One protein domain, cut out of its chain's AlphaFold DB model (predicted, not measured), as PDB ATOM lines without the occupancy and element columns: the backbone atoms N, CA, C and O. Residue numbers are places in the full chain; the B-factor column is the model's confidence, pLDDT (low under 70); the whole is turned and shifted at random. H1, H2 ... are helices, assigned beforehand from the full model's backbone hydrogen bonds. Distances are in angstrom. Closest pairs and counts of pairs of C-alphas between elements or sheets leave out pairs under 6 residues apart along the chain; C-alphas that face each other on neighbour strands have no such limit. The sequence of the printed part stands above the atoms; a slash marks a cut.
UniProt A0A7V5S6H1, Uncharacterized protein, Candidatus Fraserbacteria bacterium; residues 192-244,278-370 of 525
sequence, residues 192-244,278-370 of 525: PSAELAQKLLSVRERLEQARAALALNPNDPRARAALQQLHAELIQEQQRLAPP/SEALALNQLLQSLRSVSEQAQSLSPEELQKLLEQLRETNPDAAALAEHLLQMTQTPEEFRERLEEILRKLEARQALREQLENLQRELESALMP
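Overview. This is residues 192 to 244 and 278 to 370 of the 525 residues of an uncharacterized protein of Candidatus Fraserbacteria bacterium (UniProt A0A7V5S6H1). One long helix, H6, is the spine of a rod: the hairpin of H1 and H2 packs along its later part, and H3 and H5 pack on its earlier part, with H4 beyond them on H5. H1, H2 and H6 run nearly along one another, while H3, H4 and H5 make a shorter cluster at the other end. The printed part has 146 residues, with six named helices in the order H1 to H6 and no named strand, and its class is all helix. The whole is loose, with a radius of gyration of the C-alphas of 20.7 A, and spans 67 by 26 by 21 A.

Arrangement. Start at H1, residues 193 to 216; its residues 203 to 214 touch residues 223 to 230 of H2, residues 221 to 240, closest at the C-alphas of Ala 210 and Ala 223, 5.2 A apart. This is a hairpin at a shallow tilt of 21 degrees, opposite ways. Past the cut, look at H3, residues 278 to 296, which is apart from H1 and H2. H4, residues 302 to 315, is close to H3 but not clearly touching, at 7.6 A between the C-alphas of Val 293 and Leu 308. H4 forms a hairpin with H5, residues 317 to 329, where the closest C-alphas, of Arg 313 and Ala 320, are 5.1 A apart. H5 touches H3 at a steep tilt of 46 degrees, with the C-alphas of Leu 286 and Ala 319 closest at 5.7 A. The hub is H6, residues 333 to 368, touching H1, H2, H3 and H5. Its residues 337 to 351 touch H3, closest at the C-alphas of Leu 287 and Leu 344, 6.9 A apart; its residues 354 to 368 touch H2, closest at those of Gln 238 and Arg 354, 7.1 A apart. The six helices form a bundle, a group of helices set together, mostly aligned. In H1 to H6 every O i to N i+4 pair is within hydrogen-bond range.

Along the chain. Find C-alpha 193 at (-25.184, 30.082, -8.840); from there H1 runs 35.1 A to Leu 216. H2 covers 29.1 A and H3 27.0 A, while H4 and H5 are shorter, at 20.0 A and 18.3 A. H6 begins at C-alpha 333, (-23.938, 3.791, -2.936), and runs 52.1 A to C-alpha 368 at (-11.654, 49.826, -24.095).

Size, cuts and confidence. The two C-alphas farthest apart, of Asn 217 and Glu 303, are 67.6 A apart. Residues 245 to 277 are not printed, and C-alphas 244 and 278 stand 12.5 A apart across the cut. The links printed whole are tight. The mean pLDDT of the printed part is 77.9; residues 192 to 196, 241 to 244, 278 to 280 and 370 are under 70.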
ATOM      1  N   PRO A 192     -24.062  30.981  -4.297       54.75
ATOM      2  CA  PRO A 192     -25.303  30.829  -5.061       54.75
ATOM      3  C   PRO A 192     -25.127  31.052  -6.570       54.75
ATOM      4  O   PRO A 192     -24.923  32.173  -7.035       54.75
ATOM      5  N   SER A 193     -25.283  29.996  -7.372       59.91
ATOM      6  CA  SER A 193     -25.184  30.082  -8.840       59.91
ATOM      7  C   SER A 193     -26.282  30.945  -9.485       59.91
ATOM      8  O   SER A 193     -26.042  31.573 -10.515       59.91
ATOM      9  N   ALA A 194     -27.470  31.031  -8.873       64.12
ATOM     10  CA  ALA A 194     -28.604  31.785  -9.416       64.12
ATOM     11  C   ALA A 194     -28.455  33.310  -9.264       64.12
ATOM     12  O   ALA A 194     -28.771  34.059 -10.189       64.12
ATOM     13  N   GLU A 195     -27.938  33.778  -8.126       69.94
ATOM     14  CA  GLU A 195     -27.703  35.210  -7.896       69.94
ATOM     15  C   GLU A 195     -26.581  35.741  -8.792       69.94
ATOM     16  O   GLU A 195     -26.652  36.866  -9.287       69.94
ATOM     17  N   LEU A 196     -25.555  34.921  -9.042       69.69
ATOM     18  CA  LEU A 196     -24.450  35.297  -9.916       69.69
ATOM     19  C   LEU A 196     -24.905  35.381 -11.377       69.69
ATOM     20  O   LEU A 196     -24.594  36.361 -12.045       69.69
ATOM     21  N   ALA A 197     -25.724  34.437 -11.851       70.19
ATOM     22  CA  ALA A 197     -26.311  34.509 -13.190       70.19
ATOM     23  C   ALA A 197     -27.152  35.788 -13.397       70.19
ATOM     24  O   ALA A 197     -27.035  36.445 -14.431       70.19
ATOM     25  N   GLN A 198     -27.949  36.195 -12.399       79.31
ATOM     26  CA  GLN A 198     -28.696  37.462 -12.447       79.31
ATOM     27  C   GLN A 198     -27.769  38.683 -12.478       79.31
ATOM     28  O   GLN A 198     -27.999  39.620 -13.244       79.31
ATOM     29  N   LYS A 199     -26.689  38.664 -11.688       79.19
ATOM     30  CA  LYS A 199     -25.675  39.723 -11.722       79.19
ATOM     31  C   LYS A 199     -24.993  39.810 -13.084       79.19
ATOM     32  O   LYS A 199     -24.862  40.917 -13.594       79.19
ATOM     33  N   LEU A 200     -24.639  38.688 -13.715       76.19
ATOM     34  CA  LEU A 200     -24.040  38.684 -15.056       76.19
ATOM     35  C   LEU A 200     -24.965  39.292 -16.111       76.19
ATOM     36  O   LEU A 200     -24.501  40.072 -16.940       76.19
ATOM     37  N   LEU A 201     -26.269  39.002 -16.054       81.69
ATOM     38  CA  LEU A 201     -27.247  39.643 -16.938       81.69
ATOM     39  C   LEU A 201     -27.278  41.162 -16.729       81.69
ATOM     40  O   LEU A 201     -27.245  41.912 -17.701       81.69
ATOM     41  N   SER A 202     -27.251  41.618 -15.473       84.50
ATOM     42  CA  SER A 202     -27.219  43.052 -15.160       84.50
ATOM     43  C   SER A 202     -25.923  43.737 -15.619       84.50
ATOM     44  O   SER A 202     -25.946  44.876 -16.080       84.50
ATOM     45  N   VAL A 203     -24.788  43.037 -15.533       81.88
ATOM     46  CA  VAL A 203     -23.487  43.528 -16.008       81.88
ATOM     47  C   VAL A 203     -23.486  43.625 -17.530       81.88
ATOM     48  O   VAL A 203     -23.035  44.633 -18.070       81.88
ATOM     49  N   ARG A 204     -24.048  42.629 -18.221       82.75
ATOM     50  CA  ARG A 204     -24.198  42.643 -19.679       82.75
ATOM     51  C   ARG A 204     -25.064  43.808 -20.151       82.75
ATOM     52  O   ARG A 204     -24.660  44.522 -21.059       82.75
ATOM     53  N   GLU A 205     -26.201  44.046 -19.503       86.06
ATOM     54  CA  GLU A 205     -27.081  45.170 -19.838       86.06
ATOM     55  C   GLU A 205     -26.364  46.520 -19.665       86.06
ATOM     56  O   GLU A 205     -26.406  47.378 -20.547       86.06
ATOM     57  N   ARG A 206     -25.623  46.699 -18.563       84.69
ATOM     58  CA  ARG A 206     -24.828  47.915 -18.322       84.69
ATOM     59  C   ARG A 206     -23.688  48.083 -19.326       84.69
ATOM     60  O   ARG A 206     -23.384  49.209 -19.715       84.69
ATOM     61  N   LEU A 207     -23.069  46.985 -19.753       82.44
ATOM     62  CA  LEU A 207     -22.033  46.989 -20.783       82.44
ATOM     63  C   LEU A 207     -22.616  47.415 -22.137       82.44
ATOM     64  O   LEU A 207     -22.032  48.264 -22.809       82.44
ATOM     65  N   GLU A 208     -23.782  46.891 -22.518       84.81
ATOM     66  CA  GLU A 208     -24.491  47.291 -23.740       84.81
ATOM     67  C   GLU A 208     -24.898  48.776 -23.700       84.81
ATOM     68  O   GLU A 208     -24.681  49.497 -24.676       84.81
ATOM     69  N   GLN A 209     -25.383  49.276 -22.558       86.44
ATOM     70  CA  GLN A 209     -25.690  50.700 -22.363       86.44
ATOM     71  C   GLN A 209     -24.443  51.590 -22.481       86.44
ATOM     72  O   GLN A 209     -24.479  52.626 -23.149       86.44
ATOM     73  N   ALA A 210     -23.323  51.185 -21.876       81.38
ATOM     74  CA  ALA A 210     -22.062  51.919 -21.968       81.38
ATOM     75  C   ALA A 210     -21.506  51.925 -23.404       81.38
ATOM     76  O   ALA A 210     -21.015  52.954 -23.867       81.38
ATOM     77  N   ARG A 211     -21.643  50.813 -24.140       81.31
ATOM     78  CA  ARG A 211     -21.301  50.741 -25.570       81.31
ATOM     79  C   ARG A 211     -22.178  51.659 -26.415       81.31
ATOM     80  O   ARG A 211     -21.644  52.384 -27.248       81.31
ATOM     81  N   ALA A 212     -23.492  51.674 -26.191       84.44
ATOM     82  CA  ALA A 212     -24.401  52.570 -26.905       84.44
ATOM     83  C   ALA A 212     -24.052  54.049 -26.653       84.44
ATOM     84  O   ALA A 212     -24.038  54.850 -27.587       84.44
ATOM     85  N   ALA A 213     -23.691  54.401 -25.415       83.31
ATOM     86  CA  ALA A 213     -23.231  55.746 -25.074       83.31
ATOM     87  C   ALA A 213     -21.907  56.112 -25.772       83.31
ATOM     88  O   ALA A 213     -21.781  57.218 -26.296       83.31
ATOM     89  N   LEU A 214     -20.949  55.180 -25.852       80.06
ATOM     90  CA  LEU A 214     -19.683  55.394 -26.570       80.06
ATOM     91  C   LEU A 214     -19.847  55.448 -28.091       80.06
ATOM     92  O   LEU A 214     -19.118  56.186 -28.746       80.06
ATOM     93  N   ALA A 215     -20.807  54.714 -28.656       82.81
ATOM     94  CA  ALA A 215     -21.129  54.793 -30.079       82.81
ATOM     95  C   ALA A 215     -21.699  56.170 -30.458       82.81
ATOM     96  O   ALA A 215     -21.410  56.683 -31.535       82.81
ATOM     97  N   LEU A 216     -22.480  56.785 -29.561       85.62
ATOM     98  CA  LEU A 216     -22.998  58.144 -29.737       85.62
ATOM     99  C   LEU A 216     -21.927  59.212 -29.484       85.62
ATOM    100  O   LEU A 216     -21.910  60.237 -30.163       85.62
ATOM    101  N   ASN A 217     -21.042  58.992 -28.508       83.81
ATOM    102  CA  ASN A 217     -19.936  59.893 -28.216       83.81
ATOM    103  C   ASN A 217     -18.680  59.116 -27.777       83.81
ATOM    104  O   ASN A 217     -18.564  58.739 -26.604       83.81
ATOM    105  N   PRO A 218     -17.682  58.946 -28.666       79.62
ATOM    106  CA  PRO A 218     -16.497  58.141 -28.374       79.62
ATOM    107  C   PRO A 218     -15.625  58.731 -27.258       79.62
ATOM    108  O   PRO A 218     -14.795  58.023 -26.684       79.62
ATOM    109  N   ASN A 219     -15.811  60.013 -26.923       82.25
ATOM    110  CA  ASN A 219     -15.058  60.731 -25.896       82.25
ATOM    111  C   ASN A 219     -15.861  60.994 -24.614       82.25
ATOM    112  O   ASN A 219     -15.417  61.798 -23.797       82.25
ATOM    113  N   ASP A 220     -17.009  60.338 -24.400       85.56
ATOM    114  CA  ASP A 220     -17.765  60.512 -23.156       85.56
ATOM    115  C   ASP A 220     -16.983  59.948 -21.946       85.56
ATOM    116  O   ASP A 220     -16.806  58.727 -21.825       85.56
ATOM    117  N   PRO A 221     -16.515  60.803 -21.010       80.25
ATOM    118  CA  PRO A 221     -15.762  60.350 -19.845       80.25
ATOM    119  C   PRO A 221     -16.614  59.499 -18.897       80.25
ATOM    120  O   PRO A 221     -16.069  58.662 -18.178       80.25
ATOM    121  N   ARG A 222     -17.945  59.673 -18.893       85.00
ATOM    122  CA  ARG A 222     -18.852  58.911 -18.025       85.00
ATOM    123  C   ARG A 222     -18.987  57.473 -18.502       85.00
ATOM    124  O   ARG A 222     -18.928  56.560 -17.683       85.00
ATOM    125  N   ALA A 223     -19.102  57.269 -19.811       79.00
ATOM    126  CA  ALA A 223     -19.197  55.935 -20.390       79.00
ATOM    127  C   ALA A 223     -17.880  55.150 -20.229       79.00
ATOM    128  O   ALA A 223     -17.903  53.973 -19.872       79.00
ATOM    129  N   ARG A 224     -16.721  55.816 -20.364       81.12
ATOM    130  CA  ARG A 224     -15.408  55.200 -20.079       81.12
ATOM    131  C   ARG A 224     -15.226  54.852 -18.598       81.12
ATOM    132  O   ARG A 224     -14.742  53.764 -18.292       81.12
ATOM    133  N   ALA A 225     -15.638  55.732 -17.684       83.31
ATOM    134  CA  ALA A 225     -15.598  55.450 -16.246       83.31
ATOM    135  C   ALA A 225     -16.516  54.274 -15.868       83.31
ATOM    136  O   ALA A 225     -16.119  53.415 -15.082       83.31
ATOM    137  N   ALA A 226     -17.706  54.190 -16.474       83.00
ATOM    138  CA  ALA A 226     -18.617  53.065 -16.285       83.00
ATOM    139  C   ALA A 226     -18.002  51.738 -16.761       83.00
ATOM    140  O   ALA A 226     -18.073  50.748 -16.038       83.00
ATOM    141  N   LEU A 227     -17.325  51.712 -17.919       80.50
ATOM    142  CA  LEU A 227     -16.607  50.517 -18.383       80.50
ATOM    143  C   LEU A 227     -15.465  50.108 -17.440       80.50
ATOM    144  O   LEU A 227     -15.310  48.924 -17.153       80.50
ATOM    145  N   GLN A 228     -14.688  51.063 -16.920       83.75
ATOM    146  CA  GLN A 228     -13.623  50.771 -15.949       83.75
ATOM    147  C   GLN A 228     -14.174  50.204 -14.636       83.75
ATOM    148  O   GLN A 228     -13.587  49.284 -14.064       83.75
ATOM    149  N   GLN A 229     -15.314  50.720 -14.170       87.25
ATOM    150  CA  GLN A 229     -15.989  50.189 -12.991       87.25
ATOM    151  C   GLN A 229     -16.500  48.762 -13.234       87.25
ATOM    152  O   GLN A 229     -16.248  47.884 -12.414       87.25
ATOM    153  N   LEU A 230     -17.147  48.508 -14.378       81.44
ATOM    154  CA  LEU A 230     -17.607  47.165 -14.753       81.44
ATOM    155  C   LEU A 230     -16.440  46.176 -14.864       81.44
ATOM    156  O   LEU A 230     -16.563  45.033 -14.437       81.44
ATOM    157  N   HIS A 231     -15.287  46.618 -15.371       79.25
ATOM    158  CA  HIS A 231     -14.075  45.803 -15.423       79.25
ATOM    159  C   HIS A 231     -13.578  45.404 -14.024       79.25
ATOM    160  O   HIS A 231     -13.247  44.244 -13.789       79.25
ATOM    161  N   ALA A 232     -13.569  46.339 -13.068       79.69
ATOM    162  CA  ALA A 232     -13.193  46.043 -11.686       79.69
ATOM    163  C   ALA A 232     -14.191  45.090 -11.000       79.69
ATOM    164  O   ALA A 232     -13.774  44.166 -10.299       79.69
ATOM    165  N   GLU A 233     -15.494  45.280 -11.235       81.94
ATOM    166  CA  GLU A 233     -16.553  44.395 -10.732       81.94
ATOM    167  C   GLU A 233     -16.411  42.968 -11.303       81.94
ATOM    168  O   GLU A 233     -16.497  41.996 -10.551       81.94
ATOM    169  N   LEU A 234     -16.101  42.825 -12.599       76.19
ATOM    170  CA  LEU A 234     -15.864  41.527 -13.246       76.19
ATOM    171  C   LEU A 234     -14.647  40.792 -12.666       76.19
ATOM    172  O   LEU A 234     -14.745  39.601 -12.374       76.19
ATOM    173  N   ILE A 235     -13.528  41.490 -12.436       76.12
ATOM    174  CA  ILE A 235     -12.330  40.899 -11.810       76.12
ATOM    175  C   ILE A 235     -12.648  40.400 -10.396       76.12
ATOM    176  O   ILE A 235     -12.209  39.320  -9.996       76.12
ATOM    177  N   GLN A 236     -13.421  41.169  -9.628       80.06
ATOM    178  CA  GLN A 236     -13.805  40.784  -8.274       80.06
ATOM    179  C   GLN A 236     -14.694  39.531  -8.263       80.06
ATOM    180  O   GLN A 236     -14.502  38.646  -7.427       80.06
ATOM    181  N   GLU A 237     -15.652  39.429  -9.185       75.25
ATOM    182  CA  GLU A 237     -16.513  38.245  -9.296       75.25
ATOM    183  C   GLU A 237     -15.752  37.026  -9.849       75.25
ATOM    184  O   GLU A 237     -15.980  35.904  -9.397       75.25
ATOM    185  N   GLN A 238     -14.765  37.224 -10.729       73.00
ATOM    186  CA  GLN A 238     -13.869  36.152 -11.173       73.00
ATOM    187  C   GLN A 238     -13.060  35.568 -10.002       73.00
ATOM    188  O   GLN A 238     -12.954  34.350  -9.877       73.00
ATOM    189  N   GLN A 239     -12.560  36.416  -9.097       74.25
ATOM    190  CA  GLN A 239     -11.857  35.973  -7.885       74.25
ATOM    191  C   GLN A 239     -12.766  35.204  -6.918       74.25
ATOM    192  O   GLN A 239     -12.301  34.303  -6.225       74.25
ATOM    193  N   ARG A 240     -14.066  35.521  -6.876       70.81
ATOM    194  CA  ARG A 240     -15.049  34.775  -6.069       70.81
ATOM    195  C   ARG A 240     -15.351  33.384  -6.628       70.81
ATOM    196  O   ARG A 240     -15.697  32.484  -5.867       70.81
ATOM    197  N   LEU A 241     -15.220  33.212  -7.941       65.44
ATOM    198  CA  LEU A 241     -15.441  31.946  -8.643       65.44
ATOM    199  C   LEU A 241     -14.192  31.062  -8.730       65.44
ATOM    200  O   LEU A 241     -14.283  29.944  -9.236       65.44
ATOM    201  N   ALA A 242     -13.038  31.522  -8.253       66.81
ATOM    202  CA  ALA A 242     -11.855  30.683  -8.150       66.81
ATOM    203  C   ALA A 242     -11.988  29.714  -6.956       66.81
ATOM    204  O   ALA A 242     -12.510  30.104  -5.905       66.81
ATOM    205  N   PRO A 243     -11.530  28.455  -7.086       65.69
ATOM    206  CA  PRO A 243     -11.436  27.563  -5.939       65.69
ATOM    207  C   PRO A 243     -10.429  28.131  -4.921       65.69
ATOM    208  O   PRO A 243      -9.415  28.708  -5.329       65.69
ATOM    209  N   PRO A 244     -10.665  27.973  -3.605       64.19
ATOM    210  CA  PRO A 244      -9.694  28.371  -2.593       64.19
ATOM    211  C   PRO A 244      -8.415  27.537  -2.760       64.19
ATOM    212  O   PRO A 244      -8.384  26.349  -2.442       64.19
ATOM    213  N   SER A 278      -3.663  29.132 -14.339       60.06
ATOM    214  CA  SER A 278      -3.461  28.026 -13.390       60.06
ATOM    215  C   SER A 278      -4.757  27.618 -12.689       60.06
ATOM    216  O   SER A 278      -5.002  26.438 -12.460       60.06
ATOM    217  N   GLU A 279      -5.625  28.588 -12.402       65.06
ATOM    218  CA  GLU A 279      -6.909  28.354 -11.737       65.06
ATOM    219  C   GLU A 279      -7.945  27.705 -12.666       65.06
ATOM    220  O   GLU A 279      -8.804  26.957 -12.204       65.06
ATOM    221  N   ALA A 280      -7.891  27.988 -13.973       63.56
ATOM    222  CA  ALA A 280      -8.753  27.343 -14.968       63.56
ATOM    223  C   ALA A 280      -8.374  25.870 -15.152       63.56
ATOM    224  O   ALA A 280      -9.238  24.998 -15.219       63.56
ATOM    225  N   LEU A 281      -7.068  25.590 -15.173       72.50
ATOM    226  CA  LEU A 281      -6.547  24.231 -15.270       72.50
ATOM    227  C   LEU A 281      -6.915  23.391 -14.042       72.50
ATOM    228  O   LEU A 281      -7.338  22.252 -14.216       72.50
ATOM    229  N   ALA A 282      -6.842  23.956 -12.833       71.75
ATOM    230  CA  ALA A 282      -7.205  23.253 -11.602       71.75
ATOM    231  C   ALA A 282      -8.690  22.838 -11.564       71.75
ATOM    232  O   ALA A 282      -9.009  21.705 -11.214       71.75
ATOM    233  N   LEU A 283      -9.604  23.725 -11.979       72.81
ATOM    234  CA  LEU A 283     -11.039  23.415 -12.024       72.81
ATOM    235  C   LEU A 283     -11.367  22.371 -13.104       72.81
ATOM    236  O   LEU A 283     -12.144  21.451 -12.851       72.81
ATOM    237  N   ASN A 284     -10.728  22.462 -14.273       77.44
ATOM    238  CA  ASN A 284     -10.886  21.474 -15.342       77.44
ATOM    239  C   ASN A 284     -10.333  20.095 -14.945       77.44
ATOM    240  O   ASN A 284     -10.960  19.078 -15.239       77.44
ATOM    241  N   GLN A 285      -9.199  20.044 -14.239       81.12
ATOM    242  CA  GLN A 285      -8.635  18.802 -13.696       81.12
ATOM    243  C   GLN A 285      -9.547  18.180 -12.629       81.12
ATOM    244  O   GLN A 285      -9.760  16.966 -12.625       81.12
ATOM    245  N   LEU A 286     -10.148  19.003 -11.764       78.12
ATOM    246  CA  LEU A 286     -11.107  18.556 -10.752       78.12
ATOM    247  C   LEU A 286     -12.386  17.991 -11.397       78.12
ATOM    248  O   LEU A 286     -12.856  16.927 -11.003       78.12
ATOM    249  N   LEU A 287     -12.915  18.644 -12.434       81.06
ATOM    250  CA  LEU A 287     -14.066  18.142 -13.191       81.06
ATOM    251  C   LEU A 287     -13.768  16.825 -13.917       81.06
ATOM    252  O   LEU A 287     -14.558  15.888 -13.837       81.06
ATOM    253  N   GLN A 288     -12.623  16.727 -14.601       83.19
ATOM    254  CA  GLN A 288     -12.228  15.505 -15.309       83.19
ATOM    255  C   GLN A 288     -12.018  14.331 -14.348       83.19
ATOM    256  O   GLN A 288     -12.481  13.223 -14.622       83.19
ATOM    257  N   SER A 289     -11.369  14.575 -13.207       82.06
ATOM    258  CA  SER A 289     -11.154  13.543 -12.190       82.06
ATOM    259  C   SER A 289     -12.470  13.087 -11.560       82.06
ATOM    260  O   SER A 289     -12.747  11.890 -11.581       82.06
ATOM    261  N   LEU A 290     -13.345  13.993 -11.113       79.06
ATOM    262  CA  LEU A 290     -14.648  13.609 -10.550       79.06
ATOM    263  C   LEU A 290     -15.573  12.929 -11.570       79.06
ATOM    264  O   LEU A 290     -16.314  12.017 -11.205       79.06
ATOM    265  N   ARG A 291     -15.510  13.306 -12.852       84.12
ATOM    266  CA  ARG A 291     -16.261  12.624 -13.916       84.12
ATOM    267  C   ARG A 291     -15.763  11.199 -14.134       84.12
ATOM    268  O   ARG A 291     -16.576  10.286 -14.224       84.12
ATOM    269  N   SER A 292     -14.444  10.997 -14.132       82.69
ATOM    270  CA  SER A 292     -13.858   9.655 -14.224       82.69
ATOM    271  C   SER A 292     -14.263   8.763 -13.043       82.69
ATOM    272  O   SER A 292     -14.556   7.587 -13.244       82.69
ATOM    273  N   VAL A 293     -14.385   9.335 -11.836       80.69
ATOM    274  CA  VAL A 293     -14.907   8.634 -10.649       80.69
ATOM    275  C   VAL A 293     -16.371   8.292 -10.823       80.69
ATOM    276  O   VAL A 293     -16.753   7.166 -10.548       80.69
ATOM    277  N   SER A 294     -17.191   9.243 -11.270       81.88
ATOM    278  CA  SER A 294     -18.624   9.027 -11.480       81.88
ATOM    279  C   SER A 294     -18.881   7.912 -12.496       81.88
ATOM    280  O   SER A 294     -19.670   7.012 -12.218       81.88
ATOM    281  N   GLU A 295     -18.165   7.912 -13.625       81.81
ATOM    282  CA  GLU A 295     -18.293   6.893 -14.675       81.81
ATOM    283  C   GLU A 295     -17.830   5.507 -14.189       81.81
ATOM    284  O   GLU A 295     -18.497   4.505 -14.440       81.81
ATOM    285  N   GLN A 296     -16.728   5.434 -13.437       79.94
ATOM    286  CA  GLN A 296     -16.197   4.167 -12.920       79.94
ATOM    287  C   GLN A 296     -16.980   3.648 -11.700       79.94
ATOM    288  O   GLN A 296     -17.170   2.443 -11.549       79.94
ATOM    289  N   ALA A 297     -17.523   4.530 -10.859       72.00
ATOM    290  CA  ALA A 297     -18.320   4.166  -9.686       72.00
ATOM    291  C   ALA A 297     -19.662   3.497 -10.041       72.00
ATOM    292  O   ALA A 297     -20.307   2.929  -9.156       72.00
ATOM    293  N   GLN A 298     -20.094   3.527 -11.310       74.19
ATOM    294  CA  GLN A 298     -21.327   2.878 -11.772       74.19
ATOM    295  C   GLN A 298     -21.260   1.343 -11.722       74.19
ATOM    296  O   GLN A 298     -22.279   0.705 -11.449       74.19
ATOM    297  N   SER A 299     -20.078   0.752 -11.918       71.56
ATOM    298  CA  SER A 299     -19.895  -0.705 -12.019       71.56
ATOM    299  C   SER A 299     -19.104  -1.339 -10.875       71.56
ATOM    300  O   SER A 299     -18.978  -2.561 -10.845       71.56
ATOM    301  N   LEU A 300     -18.545  -0.535  -9.969       73.50
ATOM    302  CA  LEU A 300     -17.582  -1.002  -8.974       73.50
ATOM    303  C   LEU A 300     -18.223  -1.303  -7.615       73.50
ATOM    304  O   LEU A 300     -19.143  -0.620  -7.158       73.50
ATOM    305  N   SER A 301     -17.696  -2.336  -6.967       78.31
ATOM    306  CA  SER A 301     -17.985  -2.686  -5.575       78.31
ATOM    307  C   SER A 301     -17.390  -1.642  -4.604       78.31
ATOM    308  O   SER A 301     -16.460  -0.917  -4.969       78.31
ATOM    309  N   PRO A 302     -17.877  -1.538  -3.351       71.81
ATOM    310  CA  PRO A 302     -17.379  -0.545  -2.389       71.81
ATOM    311  C   PRO A 302     -15.873  -0.668  -2.091       71.81
ATOM    312  O   PRO A 302     -15.220   0.336  -1.812       71.81
ATOM    313  N   GLU A 303     -15.302  -1.872  -2.192       76.81
ATOM    314  CA  GLU A 303     -13.863  -2.111  -2.006       76.81
ATOM    315  C   GLU A 303     -13.028  -1.614  -3.195       76.81
ATOM    316  O   GLU A 303     -11.924  -1.095  -3.027       76.81
ATOM    317  N   GLU A 304     -13.550  -1.738  -4.414       79.31
ATOM    318  CA  GLU A 304     -12.896  -1.217  -5.619       79.31
ATOM    319  C   GLU A 304     -12.988   0.308  -5.693       79.31
ATOM    320  O   GLU A 304     -12.055   0.961  -6.153       79.31
ATOM    321  N   LEU A 305     -14.074   0.881  -5.171       76.50
ATOM    322  CA  LEU A 305     -14.244   2.325  -5.066       76.50
ATOM    323  C   LEU A 305     -13.225   2.943  -4.093       76.50
ATOM    324  O   LEU A 305     -12.665   3.991  -4.396       76.50
ATOM    325  N   GLN A 306     -12.895   2.271  -2.983       77.50
ATOM    326  CA  GLN A 306     -11.808   2.710  -2.095       77.50
ATOM    327  C   GLN A 306     -10.438   2.688  -2.786       77.50
ATOM    328  O   GLN A 306      -9.681   3.648  -2.657       77.50
ATOM    329  N   LYS A 307     -10.136   1.650  -3.578       82.31
ATOM    330  CA  LYS A 307      -8.887   1.591  -4.365       82.31
ATOM    331  C   LYS A 307      -8.807   2.701  -5.409       82.31
ATOM    332  O   LYS A 307      -7.738   3.260  -5.638       82.31
ATOM    333  N   LEU A 308      -9.937   3.031  -6.027       79.69
ATOM    334  CA  LEU A 308     -10.038   4.128  -6.982       79.69
ATOM    335  C   LEU A 308      -9.790   5.476  -6.293       79.69
ATOM    336  O   LEU A 308      -9.032   6.285  -6.816       79.69
ATOM    337  N   LEU A 309     -10.350   5.702  -5.099       78.25
ATOM    338  CA  LEU A 309     -10.085   6.910  -4.306       78.25
ATOM    339  C   LEU A 309      -8.615   7.030  -3.896       78.25
ATOM    340  O   LEU A 309      -8.058   8.122  -3.960       78.25
ATOM    341  N   GLU A 310      -7.965   5.919  -3.553       80.50
ATOM    342  CA  GLU A 310      -6.538   5.890  -3.220       80.50
ATOM    343  C   GLU A 310      -5.667   6.234  -4.442       80.50
ATOM    344  O   GLU A 310      -4.779   7.082  -4.356       80.50
ATOM    345  N   GLN A 311      -6.001   5.697  -5.620       81.50
ATOM    346  CA  GLN A 311      -5.366   6.074  -6.888       81.50
ATOM    347  C   GLN A 311      -5.644   7.541  -7.269       81.50
ATOM    348  O   GLN A 311      -4.812   8.231  -7.866       81.50
ATOM    349  N   LEU A 312      -6.823   8.048  -6.918       77.12
ATOM    350  CA  LEU A 312      -7.195   9.428  -7.182       77.12
ATOM    351  C   LEU A 312      -6.509  10.401  -6.226       77.12
ATOM    352  O   LEU A 312      -6.171  11.508  -6.627       77.12
ATOM    353  N   ARG A 313      -6.216   9.976  -4.999       79.31
ATOM    354  CA  ARG A 313      -5.437  10.745  -4.027       79.31
ATOM    355  C   ARG A 313      -4.023  11.034  -4.527       79.31
ATOM    356  O   ARG A 313      -3.498  12.109  -4.250       79.31
ATOM    357  N   GLU A 314      -3.439  10.119  -5.302       78.56
ATOM    358  CA  GLU A 314      -2.131  10.312  -5.942       78.56
ATOM    359  C   GLU A 314      -2.175  11.282  -7.133       78.56
ATOM    360  O   GLU A 314      -1.194  11.975  -7.399       78.56
ATOM    361  N   THR A 315      -3.299  11.352  -7.857       78.12
ATOM    362  CA  THR A 315      -3.414  12.151  -9.093       78.12
ATOM    363  C   THR A 315      -4.054  13.523  -8.881       78.12
ATOM    364  O   THR A 315      -3.615  14.491  -9.494       78.12
ATOM    365  N   ASN A 316      -5.070  13.624  -8.020       80.06
ATOM    366  CA  ASN A 316      -5.802  14.845  -7.677       80.06
ATOM    367  C   ASN A 316      -6.321  14.781  -6.222       80.06
ATOM    368  O   ASN A 316      -7.461  14.370  -5.988       80.06
ATOM    369  N   PRO A 317      -5.541  15.244  -5.226       76.38
ATOM    370  CA  PRO A 317      -5.902  15.110  -3.811       76.38
ATOM    371  C   PRO A 317      -7.207  15.837  -3.445       76.38
ATOM    372  O   PRO A 317      -7.932  15.395  -2.557       76.38
ATOM    373  N   ASP A 318      -7.547  16.913  -4.158       76.69
ATOM    374  CA  ASP A 318      -8.750  17.712  -3.897       76.69
ATOM    375  C   ASP A 318     -10.035  16.994  -4.329       76.69
ATOM    376  O   ASP A 318     -11.048  17.039  -3.629       76.69
ATOM    377  N   ALA A 319      -9.988  16.277  -5.453       75.81
ATOM    378  CA  ALA A 319     -11.102  15.456  -5.910       75.81
ATOM    379  C   ALA A 319     -11.254  14.189  -5.047       75.81
ATOM    380  O   ALA A 319     -12.383  13.783  -4.767       75.81
ATOM    381  N   ALA A 320     -10.146  13.622  -4.552       77.94
ATOM    382  CA  ALA A 320     -10.176  12.487  -3.628       77.94
ATOM    383  C   ALA A 320     -10.788  12.880  -2.280       77.94
ATOM    384  O   ALA A 320     -11.705  12.214  -1.814       77.94
ATOM    385  N   ALA A 321     -10.365  14.009  -1.701       79.38
ATOM    386  CA  ALA A 321     -10.906  14.509  -0.437       79.38
ATOM    387  C   ALA A 321     -12.413  14.812  -0.525       79.38
ATOM    388  O   ALA A 321     -13.166  14.496   0.396       79.38
ATOM    389  N   LEU A 322     -12.874  15.385  -1.644       77.12
ATOM    390  CA  LEU A 322     -14.302  15.606  -1.892       77.12
ATOM    391  C   LEU A 322     -15.081  14.291  -1.986       77.12
ATOM    392  O   LEU A 322     -16.124  14.151  -1.347       77.12
ATOM    393  N   ALA A 323     -14.584  13.328  -2.760       78.75
ATOM    394  CA  ALA A 323     -15.258  12.051  -2.947       78.75
ATOM    395  C   ALA A 323     -15.245  11.190  -1.666       78.75
ATOM    396  O   ALA A 323     -16.268  10.606  -1.318       78.75
ATOM    397  N   GLU A 324     -14.153  11.184  -0.898       81.12
ATOM    398  CA  GLU A 324     -14.088  10.541   0.421       81.12
ATOM    399  C   GLU A 324     -15.073  11.173   1.411       81.12
ATOM    400  O   GLU A 324     -15.788  10.466   2.119       81.12
ATOM    401  N   HIS A 325     -15.157  12.503   1.441       80.50
ATOM    402  CA  HIS A 325     -16.084  13.206   2.322       80.50
ATOM    403  C   HIS A 325     -17.549  12.944   1.945       80.50
ATOM    404  O   HIS A 325     -18.397  12.772   2.822       80.50
ATOM    405  N   LEU A 326     -17.868  12.869   0.649       78.81
ATOM    406  CA  LEU A 326     -19.203  12.479   0.195       78.81
ATOM    407  C   LEU A 326     -19.539  11.053   0.604       78.81
ATOM    408  O   LEU A 326     -20.624  10.830   1.132       78.81
ATOM    409  N   LEU A 327     -18.593  10.129   0.443       80.81
ATOM    410  CA  LEU A 327     -18.759   8.736   0.833       80.81
ATOM    411  C   LEU A 327     -18.987   8.585   2.343       80.81
ATOM    412  O   LEU A 327     -19.805   7.773   2.755       80.81
ATOM    413  N   GLN A 328     -18.331   9.405   3.170       82.06
ATOM    414  CA  GLN A 328     -18.581   9.453   4.617       82.06
ATOM    415  C   GLN A 328     -19.971  10.008   4.970       82.06
ATOM    416  O   GLN A 328     -20.528   9.660   6.011       82.06
ATOM    417  N   MET A 329     -20.536  10.879   4.128       74.62
ATOM    418  CA  MET A 329     -21.843  11.506   4.347       74.62
ATOM    419  C   MET A 329     -23.029  10.718   3.782       74.62
ATOM    420  O   MET A 329     -24.175  11.072   4.079       74.62
ATOM    421  N   THR A 330     -22.787   9.702   2.958       79.00
ATOM    422  CA  THR A 330     -23.825   8.891   2.306       79.00
ATOM    423  C   THR A 330     -23.773   7.460   2.808       79.00
ATOM    424  O   THR A 330     -22.708   6.853   2.839       79.00
ATOM    425  N   GLN A 331     -24.920   6.911   3.204       75.88
ATOM    426  CA  GLN A 331     -24.978   5.557   3.767       75.88
ATOM    427  C   GLN A 331     -25.150   4.493   2.682       75.88
ATOM    428  O   GLN A 331     -24.816   3.328   2.900       75.88
ATOM    429  N   THR A 332     -25.656   4.891   1.513       80.69
ATOM    430  CA  THR A 332     -25.896   4.003   0.377       80.69
ATOM    431  C   THR A 332     -25.080   4.434  -0.848       80.69
ATOM    432  O   THR A 332     -24.816   5.624  -1.043       80.69
ATOM    433  N   PRO A 333     -24.670   3.480  -1.708       74.19
ATOM    434  CA  PRO A 333     -23.938   3.791  -2.936       74.19
ATOM    435  C   PRO A 333     -24.790   4.575  -3.947       74.19
ATOM    436  O   PRO A 333     -24.239   5.282  -4.785       74.19
ATOM    437  N   GLU A 334     -26.119   4.472  -3.874       77.19
ATOM    438  CA  GLU A 334     -27.043   5.243  -4.716       77.19
ATOM    439  C   GLU A 334     -27.084   6.720  -4.294       77.19
ATOM    440  O   GLU A 334     -26.904   7.593  -5.139       77.19
ATOM    441  N   GLU A 335     -27.173   7.017  -2.991       80.75
ATOM    442  CA  GLU A 335     -27.089   8.395  -2.473       80.75
ATOM    443  C   GLU A 335     -25.739   9.054  -2.776       80.75
ATOM    444  O   GLU A 335     -25.674  10.248  -3.075       80.75
ATOM    445  N   PHE A 336     -24.649   8.282  -2.701       79.94
ATOM    446  CA  PHE A 336     -23.318   8.750  -3.086       79.94
ATOM    447  C   PHE A 336     -23.299   9.233  -4.539       79.94
ATOM    448  O   PHE A 336     -22.795  10.320  -4.823       79.94
ATOM    449  N   ARG A 337     -23.891   8.448  -5.448       79.94
ATOM    450  CA  ARG A 337     -23.970   8.774  -6.877       79.94
ATOM    451  C   ARG A 337     -24.807  10.022  -7.121       79.94
ATOM    452  O   ARG A 337     -24.318  10.938  -7.772       79.94
ATOM    453  N   GLU A 338     -26.007  10.096  -6.546       83.31
ATOM    454  CA  GLU A 338     -26.885  11.261  -6.706       83.31
ATOM    455  C   GLU A 338     -26.205  12.555  -6.233       83.31
ATOM    456  O   GLU A 338     -26.243  13.577  -6.922       83.31
ATOM    457  N   ARG A 339     -25.509  12.516  -5.087       80.62
ATOM    458  CA  ARG A 339     -24.785  13.689  -4.573       80.62
ATOM    459  C   ARG A 339     -23.547  14.039  -5.392       80.62
ATOM    460  O   ARG A 339     -23.242  15.222  -5.551       80.62
ATOM    461  N   LEU A 340     -22.830  13.041  -5.908       81.06
ATOM    462  CA  LEU A 340     -21.685  13.262  -6.787       81.06
ATOM    463  C   LEU A 340     -22.125  13.917  -8.105       81.06
ATOM    464  O   LEU A 340     -21.493  14.874  -8.551       81.06
ATOM    465  N   GLU A 341     -23.236  13.464  -8.689       81.56
ATOM    466  CA  GLU A 341     -23.840  14.067  -9.884       81.56
ATOM    467  C   GLU A 341     -24.328  15.499  -9.626       81.56
ATOM    468  O   GLU A 341     -24.107  16.389 -10.450       81.56
ATOM    469  N   GLU A 342     -24.929  15.768  -8.462       83.88
ATOM    470  CA  GLU A 342     -25.321  17.127  -8.072       83.88
ATOM    471  C   GLU A 342     -24.105  18.066  -7.993       83.88
ATOM    472  O   GLU A 342     -24.159  19.215  -8.446       83.88
ATOM    473  N   ILE A 343     -22.986  17.582  -7.450       79.69
ATOM    474  CA  ILE A 343     -21.740  18.351  -7.339       79.69
ATOM    475  C   ILE A 343     -21.098  18.575  -8.702       79.69
ATOM    476  O   ILE A 343     -20.693  19.704  -8.989       79.69
ATOM    477  N   LEU A 344     -21.064  17.557  -9.565       81.06
ATOM    478  CA  LEU A 344     -20.612  17.700 -10.949       81.06
ATOM    479  C   LEU A 344     -21.437  18.758 -11.685       81.06
ATOM    480  O   LEU A 344     -20.869  19.682 -12.258       81.06
ATOM    481  N   ARG A 345     -22.768  18.720 -11.562       81.38
ATOM    482  CA  ARG A 345     -23.657  19.717 -12.176       81.38
ATOM    483  C   ARG A 345     -23.399  21.137 -11.659       81.38
ATOM    484  O   ARG A 345     -23.461  22.097 -12.427       81.38
ATOM    485  N   LYS A 346     -23.101  21.300 -10.364       79.25
ATOM    486  CA  LYS A 346     -22.735  22.603  -9.774       79.25
ATOM    487  C   LYS A 346     -21.376  23.097 -10.268       79.25
ATOM    488  O   LYS A 346     -21.230  24.290 -10.539       79.25
ATOM    489  N   LEU A 347     -20.396  22.206 -10.402       77.81
ATOM    490  CA  LEU A 347     -19.074  22.529 -10.937       77.81
ATOM    491  C   LEU A 347     -19.140  22.910 -12.421       77.81
ATOM    492  O   LEU A 347     -18.562  23.924 -12.805       77.81
ATOM    493  N   GLU A 348     -19.903  22.176 -13.232       81.00
ATOM    494  CA  GLU A 348     -20.151  22.497 -14.644       81.00
ATOM    495  C   GLU A 348     -20.845  23.854 -14.799       81.00
ATOM    496  O   GLU A 348     -20.434  24.680 -15.614       81.00
ATOM    497  N   ALA A 349     -21.852  24.143 -13.967       78.25
ATOM    498  CA  ALA A 349     -22.506  25.450 -13.963       78.25
ATOM    499  C   ALA A 349     -21.519  26.587 -13.648       78.25
ATOM    500  O   ALA A 349     -21.597  27.663 -14.239       78.25
ATOM    501  N   ARG A 350     -20.557  26.357 -12.748       75.69
ATOM    502  CA  ARG A 350     -19.505  27.335 -12.430       75.69
ATOM    503  C   ARG A 350     -18.482  27.493 -13.540       75.69
ATOM    504  O   ARG A 350     -18.064  28.619 -13.797       75.69
ATOM    505  N   GLN A 351     -18.117  26.407 -14.214       81.25
ATOM    506  CA  GLN A 351     -17.277  26.478 -15.404       81.25
ATOM    507  C   GLN A 351     -17.955  27.322 -16.489       81.25
ATOM    508  O   GLN A 351     -17.348  28.263 -16.994       81.25
ATOM    509  N   ALA A 352     -19.234  27.065 -16.776       79.00
ATOM    510  CA  ALA A 352     -19.994  27.831 -17.760       79.00
ATOM    511  C   ALA A 352     -20.081  29.326 -17.401       79.00
ATOM    512  O   ALA A 352     -19.907  30.186 -18.263       79.00
ATOM    513  N   LEU A 353     -20.295  29.660 -16.120       75.94
ATOM    514  CA  LEU A 353     -20.291  31.051 -15.643       75.94
ATOM    515  C   LEU A 353     -18.918  31.717 -15.806       75.94
ATOM    516  O   LEU A 353     -18.836  32.889 -16.171       75.94
ATOM    517  N   ARG A 354     -17.834  30.976 -15.566       77.44
ATOM    518  CA  ARG A 354     -16.471  31.470 -15.773       77.44
ATOM    519  C   ARG A 354     -16.182  31.733 -17.250       77.44
ATOM    520  O   ARG A 354     -15.639  32.782 -17.573       77.44
ATOM    521  N   GLU A 355     -16.581  30.832 -18.142       79.44
ATOM    522  CA  GLU A 355     -16.448  31.030 -19.591       79.44
ATOM    523  C   GLU A 355     -17.240  32.260 -20.064       79.44
ATOM    524  O   GLU A 355     -16.749  33.051 -20.870       79.44
ATOM    525  N   GLN A 356     -18.441  32.480 -19.518       78.31
ATOM    526  CA  GLN A 356     -19.223  33.693 -19.778       78.31
ATOM    527  C   GLN A 356     -18.511  34.961 -19.296       78.31
ATOM    528  O   GLN A 356     -18.486  35.955 -20.021       78.31
ATOM    529  N   LEU A 357     -17.908  34.929 -18.106       77.44
ATOM    530  CA  LEU A 357     -17.123  36.042 -17.570       77.44
ATOM    531  C   LEU A 357     -15.885  36.346 -18.413       77.44
ATOM    532  O   LEU A 357     -15.626  37.511 -18.697       77.44
ATOM    533  N   GLU A 358     -15.146  35.326 -18.846       79.00
ATOM    534  CA  GLU A 358     -13.975  35.506 -19.710       79.00
ATOM    535  C   GLU A 358     -14.366  36.092 -21.072       79.00
ATOM    536  O   GLU A 358     -13.675  36.971 -21.591       79.00
ATOM    537  N   ASN A 359     -15.502  35.671 -21.635       82.38
ATOM    538  CA  ASN A 359     -16.031  36.263 -22.863       82.38
ATOM    539  C   ASN A 359     -16.437  37.728 -22.657       82.38
ATOM    540  O   ASN A 359     -16.052  38.573 -23.462       82.38
ATOM    541  N   LEU A 360     -17.131  38.051 -21.558       74.19
ATOM    542  CA  LEU A 360     -17.485  39.432 -21.207       74.19
ATOM    543  C   LEU A 360     -16.250  40.305 -20.967       74.19
ATOM    544  O   LEU A 360     -16.233  41.465 -21.370       74.19
ATOM    545  N   GLN A 361     -15.204  39.756 -20.352       81.12
ATOM    546  CA  GLN A 361     -13.946  40.461 -20.148       81.12
ATOM    547  C   GLN A 361     -13.264  40.768 -21.484       81.12
ATOM    548  O   GLN A 361     -12.916  41.919 -21.723       81.12
ATOM    549  N   ARG A 362     -13.138  39.783 -22.386       80.69
ATOM    550  CA  ARG A 362     -12.583  40.004 -23.738       80.69
ATOM    551  C   ARG A 362     -13.391  41.036 -24.522       80.69
ATOM    552  O   ARG A 362     -12.830  41.856 -25.242       80.69
ATOM    553  N   GLU A 363     -14.709  41.001 -24.373       78.06
ATOM    554  CA  GLU A 363     -15.630  41.972 -24.956       78.06
ATOM    555  C   GLU A 363     -15.464  43.390 -24.384       78.06
ATOM    556  O   GLU A 363     -15.627  44.380 -25.101       78.06
ATOM    557  N   LEU A 364     -15.160  43.512 -23.096       74.50
ATOM    558  CA  LEU A 364     -14.932  44.796 -22.443       74.50
ATOM    559  C   LEU A 364     -13.548  45.348 -22.812       74.50
ATOM    560  O   LEU A 364     -13.428  46.521 -23.161       74.50
ATOM    561  N   GLU A 365     -12.524  44.496 -22.823       78.81
ATOM    562  CA  GLU A 365     -11.171  44.833 -23.275       78.81
ATOM    563  C   GLU A 365     -11.171  45.313 -24.733       78.81
ATOM    564  O   GLU A 365     -10.546  46.328 -25.037       78.81
ATOM    565  N   SER A 366     -11.938  44.670 -25.622       80.12
ATOM    566  CA  SER A 366     -12.070  45.121 -27.014       80.12
ATOM    567  C   SER A 366     -12.805  46.458 -27.157       80.12
ATOM    568  O   SER A 366     -12.503  47.212 -28.077       80.12
ATOM    569  N   ALA A 367     -13.721  46.789 -26.240       71.06
ATOM    570  CA  ALA A 367     -14.399  48.089 -26.193       71.06
ATOM    571  C   ALA A 367     -13.549  49.209 -25.561       71.06
ATOM    572  O   ALA A 367     -13.789  50.384 -25.834       71.06
ATOM    573  N   LEU A 368     -12.584  48.868 -24.702       71.12
ATOM    574  CA  LEU A 368     -11.654  49.826 -24.095       71.12
ATOM    575  C   LEU A 368     -10.441  50.127 -24.981       71.12
ATOM    576  O   LEU A 368      -9.844  51.196 -24.833       71.12
ATOM    577  N   MET A 369     -10.073  49.212 -25.881       75.31
ATOM    578  CA  MET A 369      -9.041  49.469 -26.881       75.31
ATOM    579  C   MET A 369      -9.516  50.598 -27.808       75.31
ATOM    580  O   MET A 369     -10.583  50.479 -28.413       75.31
ATOM    581  N   PRO A 370      -8.773  51.715 -27.919       59.78
ATOM    582  CA  PRO A 370      -9.131  52.769 -28.851       59.78
ATOM    583  C   PRO A 370      -9.083  52.185 -30.261       59.78
ATOM    584  O   PRO A 370      -8.034  51.705 -30.689       59.78
TER     585      PRO A 370